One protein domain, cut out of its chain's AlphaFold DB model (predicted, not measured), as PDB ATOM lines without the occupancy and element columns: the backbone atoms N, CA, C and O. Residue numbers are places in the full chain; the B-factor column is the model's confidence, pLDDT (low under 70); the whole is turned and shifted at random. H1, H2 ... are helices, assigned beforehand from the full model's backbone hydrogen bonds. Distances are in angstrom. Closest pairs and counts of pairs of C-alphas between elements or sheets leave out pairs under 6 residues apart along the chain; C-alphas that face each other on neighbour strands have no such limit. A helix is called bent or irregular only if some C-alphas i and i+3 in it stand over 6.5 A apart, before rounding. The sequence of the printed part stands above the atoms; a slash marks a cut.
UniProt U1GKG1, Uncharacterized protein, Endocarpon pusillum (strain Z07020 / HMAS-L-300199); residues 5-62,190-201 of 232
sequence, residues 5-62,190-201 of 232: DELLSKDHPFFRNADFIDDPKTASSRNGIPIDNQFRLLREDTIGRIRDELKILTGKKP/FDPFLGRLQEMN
ATOM      1  N   ASP A   5     111.922 110.108 102.405       80.62
ATOM      2  CA  ASP A   5     112.006 108.950 103.299       80.62
ATOM      3  C   ASP A   5     112.529 107.698 102.580       80.62
ATOM      4  O   ASP A   5     113.411 107.014 103.097       80.62
ATOM      5  N   GLU A   6     112.070 107.430 101.351       80.88
ATOM      6  CA  GLU A   6     112.574 106.314 100.536       80.88
ATOM      7  C   GLU A   6     114.079 106.444 100.249       80.88
ATOM      8  O   GLU A   6     114.831 105.465 100.295       80.88
ATOM      9  N   LEU A   7     114.549 107.659  99.963       79.81
ATOM     10  CA  LEU A   7     115.954 107.906  99.635       79.81
ATOM     11  C   LEU A   7     116.866 107.885 100.861       79.81
ATOM     12  O   LEU A   7     118.021 107.467 100.742       79.81
ATOM     13  N   LEU A   8     116.359 108.322 102.015       80.19
ATOM     14  CA  LEU A   8     117.091 108.379 103.279       80.19
ATOM     15  C   LEU A   8     117.027 107.072 104.079       80.19
ATOM     16  O   LEU A   8     117.857 106.880 104.974       80.19
ATOM     17  N   SER A   9     116.088 106.178 103.757       84.69
ATOM     18  CA  SER A   9     115.988 104.869 104.397       84.69
ATOM     19  C   SER A   9     117.281 104.064 104.232       84.69
ATOM     20  O   SER A   9     117.929 104.062 103.182       84.69
ATOM     21  N   LYS A  10     117.657 103.385 105.319       84.19
ATOM     22  CA  LYS A  10     118.783 102.444 105.395       84.19
ATOM     23  C   LYS A  10     118.310 100.997 105.521       84.19
ATOM     24  O   LYS A  10     119.138 100.108 105.720       84.19
ATOM     25  N   ASP A  11     117.001 100.780 105.460       86.56
ATOM     26  CA  ASP A  11     116.424  99.454 105.583       86.56
ATOM     27  C   ASP A  11     116.776  98.620 104.356       86.56
ATOM     28  O   ASP A  11     116.986  99.140 103.255       86.56
ATOM     29  N   HIS A  12     116.860  97.305 104.548       83.56
ATOM     30  CA  HIS A  12     117.080  96.414 103.420       83.56
ATOM     31  C   HIS A  12     115.858  96.435 102.498       83.56
ATOM     32  O   HIS A  12     114.731  96.289 102.987       83.56
ATOM     33  N   PRO A  13     116.058  96.569 101.173       84.00
ATOM     34  CA  PRO A  13     114.971  96.435 100.221       84.00
ATOM     35  C   PRO A  13     114.289  95.075 100.385       84.00
ATOM     36  O   PRO A  13     114.939  94.029 100.434       84.00
ATOM     37  N   PHE A  14     112.965  95.098 100.498       84.94
ATOM     38  CA  PHE A  14     112.176  93.885 100.656       84.94
ATOM     39  C   PHE A  14     111.902  93.247  99.291       84.94
ATOM     40  O   PHE A  14     111.208  93.840  98.463       84.94
ATOM     41  N   PHE A  15     112.393  92.023  99.094       82.25
ATOM     42  CA  PHE A  15     112.112  91.190  97.925       82.25
ATOM     43  C   PHE A  15     111.602  89.820  98.368       82.25
ATOM     44  O   PHE A  15     112.089  89.256  99.349       82.25
ATOM     45  N   ARG A  16     110.626  89.270  97.641       86.56
ATOM     46  CA  ARG A  16     110.180  87.887  97.852       86.56
ATOM     47  C   ARG A  16     111.088  86.953  97.059       86.56
ATOM     48  O   ARG A  16     111.186  87.096  95.842       86.56
ATOM     49  N   ASN A  17     111.730  86.016  97.750       84.06
ATOM     50  CA  ASN A  17     112.628  85.029  97.143       84.06
ATOM     51  C   ASN A  17     111.856  83.931  96.396       84.06
ATOM     52  O   ASN A  17     110.640  83.813  96.546       84.06
ATOM     53  N   ALA A  18     112.578  83.101  95.636       80.44
ATOM     54  CA  ALA A  18     112.015  81.955  94.915       80.44
ATOM     55  C   ALA A  18     111.213  81.018  95.836       80.44
ATOM     56  O   ALA A  18     110.079  80.683  95.517       80.44
ATOM     57  N   ASP A  19     111.720  80.740  97.041       83.00
ATOM     58  CA  ASP A  19     111.032  79.901  98.036       83.00
ATOM     59  C   ASP A  19     109.613  80.397  98.374       83.00
ATOM     60  O   ASP A  19     108.726  79.609  98.694       83.00
ATOM     61  N   PHE A  20     109.376  81.712  98.302       81.94
ATOM     62  CA  PHE A  20     108.062  82.308  98.556       81.94
ATOM     63  C   PHE A  20     107.095  82.121  97.374       81.94
ATOM     64  O   PHE A  20     105.878  82.085  97.562       81.94
ATOM     65  N   ILE A  21     107.629  82.026  96.155       75.75
ATOM     66  CA  ILE A  21     106.865  81.765  94.928       75.75
ATOM     67  C   ILE A  21     106.454  80.287  94.882       75.75
ATOM     68  O   ILE A  21     105.306  79.977  94.549       75.75
ATOM     69  N   ASP A  22     107.364  79.400  95.284       78.00
ATOM     70  CA  ASP A  22     107.155  77.951  95.283       78.00
ATOM     71  C   ASP A  22     106.251  77.471  96.434       78.00
ATOM     72  O   ASP A  22     105.734  76.353  96.385       78.00
ATOM     73  N   ASP A  23     105.992  78.314  97.446       83.06
ATOM     74  CA  ASP A  23     105.087  77.991  98.553       83.06
ATOM     75  C   ASP A  23     103.661  77.690  98.031       83.06
ATOM     76  O   ASP A  23     103.020  78.541  97.404       83.06
ATOM     77  N   PRO A  24     103.097  76.502  98.318       78.75
ATOM     78  CA  PRO A  24     101.719  76.174  97.959       78.75
ATOM     79  C   PRO A  24     100.679  77.156  98.520       78.75
ATOM     80  O   PRO A  24      99.600  77.307  97.948       78.75
ATOM     81  N   LYS A  25     100.977  77.845  99.629       81.06
ATOM     82  CA  LYS A  25     100.071  78.818 100.259       81.06
ATOM     83  C   LYS A  25      99.903  80.101  99.450       81.06
ATOM     84  O   LYS A  25      98.899  80.788  99.628       81.06
ATOM     85  N   THR A  26     100.860  80.439  98.587       79.06
ATOM     86  CA  THR A  26     100.843  81.675  97.786       79.06
ATOM     87  C   THR A  26     100.285  81.461  96.379       79.06
ATOM     88  O   THR A  26     100.159  82.430  95.627       79.06
ATOM     89  N   ALA A  27      99.870  80.230  96.045       74.69
ATOM     90  CA  ALA A  27      99.414  79.821  94.716       74.69
ATOM     91  C   ALA A  27      98.306  80.717  94.127       74.69
ATOM     92  O   ALA A  27      98.360  81.048  92.948       74.69
ATOM     93  N   SER A  28      97.348  81.181  94.938       74.06
ATOM     94  CA  SER A  28      96.256  82.067  94.488       74.06
ATOM     95  C   SER A  28      96.698  83.494  94.142       74.06
ATOM     96  O   SER A  28      95.957  84.224  93.491       74.06
ATOM     97  N   SER A  29      97.890  83.901  94.582       74.50
ATOM     98  CA  SER A  29      98.475  85.232  94.363       74.50
ATOM     99  C   SER A  29      99.738  85.194  93.497       74.50
ATOM    100  O   SER A  29     100.449  86.195  93.387       74.50
ATOM    101  N   ARG A  30     100.053  84.031  92.909       79.38
ATOM    102  CA  ARG A  30     101.360  83.766  92.300       79.38
ATOM    103  C   ARG A  30     101.638  84.647  91.083       79.38
ATOM    104  O   ARG A  30     102.781  85.045  90.898       79.38
ATOM    105  N   ASN A  31     100.618  85.035  90.317       78.50
ATOM    106  CA  ASN A  31     100.775  85.929  89.163       78.50
ATOM    107  C   ASN A  31     101.202  87.365  89.528       78.50
ATOM    108  O   ASN A  31     101.962  87.989  88.789       78.50
ATOM    109  N   GLY A  32     100.768  87.888  90.676       83.81
ATOM    110  CA  GLY A  32     101.097  89.247  91.115       83.81
ATOM    111  C   GLY A  32     102.499  89.372  91.713       83.81
ATOM    112  O   GLY A  32     103.087  90.455  91.697       83.81
ATOM    113  N   ILE A  33     103.064  88.273  92.224       86.31
ATOM    114  CA  ILE A  33     104.358  88.286  92.918       86.31
ATOM    115  C   ILE A  33     105.518  88.688  91.985       86.31
ATOM    116  O   ILE A  33     106.275  89.581  92.376       86.31
ATOM    117  N   PRO A  34     105.682  88.117  90.771       86.75
ATOM    118  CA  PRO A  34     106.754  88.518  89.864       86.75
ATOM    119  C   PRO A  34     106.638  89.973  89.401       86.75
ATOM    120  O   PRO A  34     107.656  90.657  89.323       86.75
ATOM    121  N   ILE A  35     105.419  90.469  89.146       88.50
ATOM    122  CA  ILE A  35     105.190  91.872  88.760       88.50
ATOM    123  C   ILE A  35     105.624  92.810  89.894       88.50
ATOM    124  O   ILE A  35     106.397  93.741  89.661       88.50
ATOM    125  N   ASP A  36     105.183  92.547  91.130       89.31
ATOM    126  CA  ASP A  36     105.559  93.349  92.301       89.31
ATOM    127  C   ASP A  36     107.074  93.299  92.557       89.31
ATOM    128  O   ASP A  36     107.700  94.333  92.792       89.31
ATOM    129  N   ASN A  37     107.699  92.123  92.439       90.06
ATOM    130  CA  ASN A  37     109.153  91.988  92.545       90.06
ATOM    131  C   ASN A  37     109.884  92.800  91.462       90.06
ATOM    132  O   ASN A  37     110.843  93.508  91.777       90.06
ATOM    133  N   GLN A  38     109.422  92.752  90.208       90.12
ATOM    134  CA  GLN A  38     110.014  93.513  89.106       90.12
ATOM    135  C   GLN A  38     109.879  95.024  89.327       90.12
ATOM    136  O   GLN A  38     110.832  95.773  89.101       90.12
ATOM    137  N   PHE A  39     108.719  95.473  89.816       91.44
ATOM    138  CA  PHE A  39     108.501  96.864  90.192       91.44
ATOM    139  C   PHE A  39     109.478  97.297  91.288       91.44
ATOM    140  O   PHE A  39     110.166  98.308  91.135       91.44
ATOM    141  N   ARG A  40     109.594  96.517  92.370       91.19
ATOM    142  CA  ARG A  40     110.503  96.804  93.494       91.19
ATOM    143  C   ARG A  40     111.960  96.853  93.057       91.19
ATOM    144  O   ARG A  40     112.687  97.745  93.482       91.19
ATOM    145  N   LEU A  41     112.380  95.933  92.191       91.38
ATOM    146  CA  LEU A  41     113.753  95.874  91.694       91.38
ATOM    147  C   LEU A  41     114.092  97.107  90.850       91.38
ATOM    148  O   LEU A  41     115.111  97.759  91.074       91.38
ATOM    149  N   LEU A  42     113.205  97.475  89.922       91.00
ATOM    150  CA  LEU A  42     113.386  98.661  89.088       91.00
ATOM    151  C   LEU A  42     113.340  99.955  89.919       91.00
ATOM    152  O   LEU A  42     114.085 100.909  89.661       91.00
ATOM    153  N   ARG A  43     112.480  99.982  90.941       89.44
ATOM    154  CA  ARG A  43     112.377 101.089  91.891       89.44
ATOM    155  C   ARG A  43     113.665 101.254  92.695       89.44
ATOM    156  O   ARG A  43     114.130 102.387  92.824       89.44
ATOM    157  N   GLU A  44     114.263 100.161  93.162       90.56
ATOM    158  CA  GLU A  44     115.532 100.195  93.895       90.56
ATOM    159  C   GLU A  44     116.707 100.623  93.003       90.56
ATOM    160  O   GLU A  44     117.513 101.435  93.448       90.56
ATOM    161  N   ASP A  45     116.781 100.193  91.733       89.62
ATOM    162  CA  ASP A  45     117.818 100.696  90.804       89.62
ATOM    163  C   ASP A  45     117.698 102.216  90.610       89.62
ATOM    164  O   ASP A  45     118.682 102.957  90.690       89.62
ATOM    165  N   THR A  46     116.467 102.711  90.437       87.75
ATOM    166  CA  THR A  46     116.194 104.149  90.296       87.75
ATOM    167  C   THR A  46     116.659 104.925  91.530       87.75
ATOM    168  O   THR A  46     117.374 105.923  91.424       87.75
ATOM    169  N   ILE A  47     116.264 104.457  92.715       88.25
ATOM    170  CA  ILE A  47     116.606 105.060  94.004       88.25
ATOM    171  C   ILE A  47     118.120 105.002  94.253       88.25
ATOM    172  O   ILE A  47     118.716 105.997  94.670       88.25
ATOM    173  N   GLY A  48     118.761 103.872  93.951       88.00
ATOM    174  CA  GLY A  48     120.201 103.674  94.081       88.00
ATOM    175  C   GLY A  48     121.002 104.686  93.266       88.00
ATOM    176  O   GLY A  48     121.924 105.306  93.800       88.00
ATOM    177  N   ARG A  49     120.596 104.937  92.012       87.31
ATOM    178  CA  ARG A  49     121.219 105.959  91.149       87.31
ATOM    179  C   ARG A  49     121.132 107.358  91.751       87.31
ATOM    180  O   ARG A  49     122.137 108.066  91.798       87.31
ATOM    181  N   ILE A  50     119.964 107.727  92.275       86.50
ATOM    182  CA  ILE A  50     119.761 109.030  92.923       86.50
ATOM    183  C   ILE A  50     120.619 109.140  94.182       86.50
ATOM    184  O   ILE A  50     121.315 110.138  94.356       86.50
ATOM    185  N   ARG A  51     120.622 108.121  95.053       86.94
ATOM    186  CA  ARG A  51     121.459 108.116  96.266       86.94
ATOM    187  C   ARG A  51     122.935 108.275  95.920       86.94
ATOM    188  O   ARG A  51     123.647 109.005  96.606       86.94
ATOM    189  N   ASP A  52     123.406 107.601  94.879       87.44
ATOM    190  CA  ASP A  52     124.798 107.692  94.459       87.44
ATOM    191  C   ASP A  52     125.159 109.074  93.912       87.44
ATOM    192  O   ASP A  52     126.214 109.608  94.265       87.44
ATOM    193  N   GLU A  53     124.264 109.700  93.153       86.50
ATOM    194  CA  GLU A  53     124.423 111.084  92.718       86.50
ATOM    195  C   GLU A  53     124.419 112.063  93.906       86.50
ATOM    196  O   GLU A  53     125.289 112.929  94.004       86.50
ATOM    197  N   LEU A  54     123.524 111.873  94.879       83.38
ATOM    198  CA  LEU A  54     123.483 112.676  96.106       83.38
ATOM    199  C   LEU A  54     124.749 112.521  96.957       83.38
ATOM    200  O   LEU A  54     125.218 113.498  97.546       83.38
ATOM    201  N   LYS A  55     125.348 111.326  97.027       85.75
ATOM    202  CA  LYS A  55     126.630 111.124  97.724       85.75
ATOM    203  C   LYS A  55     127.763 111.907  97.061       85.75
ATOM    204  O   LYS A  55     128.611 112.435  97.775       85.75
ATOM    205  N   ILE A  56     127.771 112.000  95.729       85.94
ATOM    206  CA  ILE A  56     128.747 112.817  94.991       85.94
ATOM    207  C   ILE A  56     128.516 114.302  95.298       85.94
ATOM    208  O   ILE A  56     129.449 115.013  95.660       85.94
ATOM    209  N   LEU A  57     127.261 114.752  95.239       80.44
ATOM    210  CA  LEU A  57     126.873 116.143  95.500       80.44
ATOM    211  C   LEU A  57     127.181 116.614  96.923       80.44
ATOM    212  O   LEU A  57     127.600 117.750  97.127       80.44
ATOM    213  N   THR A  58     126.988 115.740  97.908       76.62
ATOM    214  CA  THR A  58     127.281 116.020  99.323       76.62
ATOM    215  C   THR A  58     128.755 115.814  99.686       76.62
ATOM    216  O   THR A  58     129.121 115.983 100.846       76.62
ATOM    217  N   GLY A  59     129.607 115.428  98.729       77.81
ATOM    218  CA  GLY A  59     131.032 115.170  98.958       77.81
ATOM    219  C   GLY A  59     131.331 113.890  99.746       77.81
ATOM    220  O   GLY A  59     132.478 113.647 100.110       77.81
ATOM    221  N   LYS A  60     130.324 113.044 100.000       82.38
ATOM    222  CA  LYS A  60     130.472 111.754 100.701       82.38
ATOM    223  C   LYS A  60     131.103 110.667  99.827       82.38
ATOM    224  O   LYS A  60     131.539 109.643 100.347       82.38
ATOM    225  N   LYS A  61     131.123 110.860  98.506       84.75
ATOM    226  CA  LYS A  61     131.742 109.961  97.525       84.75
ATOM    227  C   LYS A  61     132.525 110.797  96.508       84.75
ATOM    228  O   LYS A  61     131.974 111.777  96.007       84.75
ATOM    229  N   PRO A  62     133.774 110.431  96.168       78.81
ATOM    230  CA  PRO A  62     134.486 111.086  95.081       78.81
ATOM    231  C   PRO A  62     133.788 110.783  93.752       78.81
ATOM    232  O   PRO A  62     133.392 109.649  93.479       78.81
ATOM    233  N   PHE A 190     112.863 105.497  83.722       83.75
ATOM    234  CA  PHE A 190     112.273 104.471  84.587       83.75
ATOM    235  C   PHE A 190     110.771 104.651  84.780       83.75
ATOM    236  O   PHE A 190     110.038 103.666  84.852       83.75
ATOM    237  N   ASP A 191     110.312 105.901  84.847       82.06
ATOM    238  CA  ASP A 191     108.931 106.254  85.189       82.06
ATOM    239  C   ASP A 191     107.879 105.580  84.279       82.06
ATOM    240  O   ASP A 191     106.940 104.987  84.813       82.06
ATOM    241  N   PRO A 192     108.053 105.521  82.939       87.06
ATOM    242  CA  PRO A 192     107.106 104.828  82.066       87.06
ATOM    243  C   PRO A 192     106.988 103.333  82.372       87.06
ATOM    244  O   PRO A 192     105.896 102.775  82.315       87.06
ATOM    245  N   PHE A 193     108.098 102.672  82.708       90.38
ATOM    246  CA  PHE A 193     108.105 101.237  82.998       90.38
ATOM    247  C   PHE A 193     107.515 100.944  84.374       90.38
ATOM    248  O   PHE A 193     106.743 100.000  84.512       90.38
ATOM    249  N   LEU A 194     107.833 101.771  85.373       90.25
ATOM    250  CA  LEU A 194     107.231 101.677  86.701       90.25
ATOM    251  C   LEU A 194     105.710 101.846  86.623       90.25
ATOM    252  O   LEU A 194     104.991 101.034  87.196       90.25
ATOM    253  N   GLY A 195     105.226 102.830  85.856       90.12
ATOM    254  CA  GLY A 195     103.794 103.026  85.624       90.12
ATOM    255  C   GLY A 195     103.143 101.821  84.943       90.12
ATOM    256  O   GLY A 195     102.119 101.331  85.405       90.12
ATOM    257  N   ARG A 196     103.776 101.259  83.902       91.44
ATOM    258  CA  ARG A 196     103.256 100.047  83.246       91.44
ATOM    259  C   ARG A 196     103.191  98.845  84.177       91.44
ATOM    260  O   ARG A 196     102.181  98.158  84.172       91.44
ATOM    261  N   LEU A 197     104.219  98.610  84.988       91.50
ATOM    262  CA  LEU A 197     104.211  97.517  85.963       91.50
ATOM    263  C   LEU A 197     103.101  97.686  87.011       91.50
ATOM    264  O   LEU A 197     102.531  96.690  87.438       91.50
ATOM    265  N   GLN A 198     102.762  98.921  87.392       90.50
ATOM    266  CA  GLN A 198     101.639  99.202  88.298       90.50
ATOM    267  C   GLN A 198     100.267  98.972  87.651       90.50
ATOM    268  O   GLN A 198      99.328  98.585  88.338       90.50
ATOM    269  N   GLU A 199     100.141  99.226  86.348       91.31
ATOM    270  CA  GLU A 199      98.899  99.032  85.587       91.31
ATOM    271  C   GLU A 199      98.663  97.571  85.168       91.31
ATOM    272  O   GLU A 199      97.550  97.210  84.775       91.31
ATOM    273  N   MET A 200      99.700  96.729  85.191       89.56
ATOM    274  CA  MET A 200      99.602  95.332  84.775       89.56
ATOM    275  C   MET A 200      98.741  94.523  85.751       89.56
ATOM    276  O   MET A 200      99.122  94.285  86.891       89.56
ATOM    277  N   ASN A 201      97.603  94.029  85.255       83.25
ATOM    278  CA  ASN A 201      96.685  93.168  86.012       83.25
ATOM    279  C   ASN A 201      96.982  91.665  85.861       83.25
ATOM    280  O   ASN A 201      96.324  90.846  86.495       83.25
TER     281      ASN A 201
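AT A GLANCE: This is residues 5 to 62 and 190 to 201 of the 232 residues of an uncharacterized protein of Endocarpon pusillum (strain Z07020 / HMAS-L-300199) (UniProt U1GKG1). One long helix, H4, makes the length of this model; a shorter helix, H5, packs on one side of it and runs the opposite way, while the stretch from H1 to H2 runs along another side. Tiny H1 packs on H4 with a contact at residues 47 to 51, residues 9 to 17 run back beside H4 in stretched-out form, and H2 and H3 lie at the end where H4 begins, with residues 23 to 28 sticking out. The printed part has 70 residues with five named helices, in the order H1, H2, H3, H4, H5, and no named strand; the class is all helix. The whole is loose, with a radius of gyration of the C-alphas of 15.4 A, and elongated, spanning 49 by 26 by 18 A.

IN THESE COORDINATES: The printed part begins with H1, residues 5 to 8, four residues whose first C-alpha, that of Asp 5, stands at (112.006, 108.950, 103.299). After residues 9 to 17 comes H2, residues 18 to 22, from Ala 18 to Asp 22. One residue later H3 follows, residues 24 to 29, measuring 10.3 A from first to last C-alpha. H3 is irregular: its C-alphas 25 and 28 are 7.6 A apart. H4, residues 32 to 57, is the longest helix, with 26 residues and 37.5 A from the C-alpha of Gly 32 at (101.097, 89.247, 91.115) to that of Leu 57 at (126.873, 116.143, 95.500). Residues 58 to 62 follow it up to the cut. Beyond the cut, H5 takes residues 191 to 199 and measures 12.4 A, ending with the C-alpha of Glu 199 at (98.899, 99.032, 85.587).

HOW THE PARTS SIT: H4 is the helix whose centre is nearest to the mean of the C-alphas, at 5.3 A. H1 touches H4, which touches it with residues 47 to 51 alone; the closest C-alphas are those of Leu 7 and Ile 47, 6.3 A apart. H1 and H2 are apart. H2 and H3 are close but not clearly touching, with the C-alphas of Phe 20 and Thr 26 the closest at 7.3 A. H2 and H4 are also close but not clearly touching; their closest C-alphas are those of Ile 21 and Ile 33, 7.3 A apart. H3 and H4 meet only through their link. H5 touches H4, which touches it with residues 35 to 43 alone; the closest C-alphas are those of Phe 39 and Leu 197, 6.1 A apart. Their lines stand at a shallow tilt of 24 degrees and they run opposite ways. H5 is apart from H1, H2 and H3. In H2, H4 and H5 every O i to N i+4 pair is within hydrogen-bond range, while H1 is too short for such a pair; in H3 0 of 2 are within range, beside 2 of 3 O i to N i+3 pairs.

THE WHOLE: The two C-alphas farthest apart are those of Pro 24 and Gly 59, 48.8 A. Residues 63 to 189 are cut out and not printed, and C-alphas 62 and 190 are 25.4 A apart across the cut. Of the links that are printed whole, H2 to H3 and H3 to H4 are tight and H1 to H2, with 9 residues, is short. Residues 23 to 28, of which 24 to 28 belong to H3, stand free. The mean pLDDT of the printed part is 84.7, and no printed residue is under 70; the mean of H3 is 77 and that of H5 is 89.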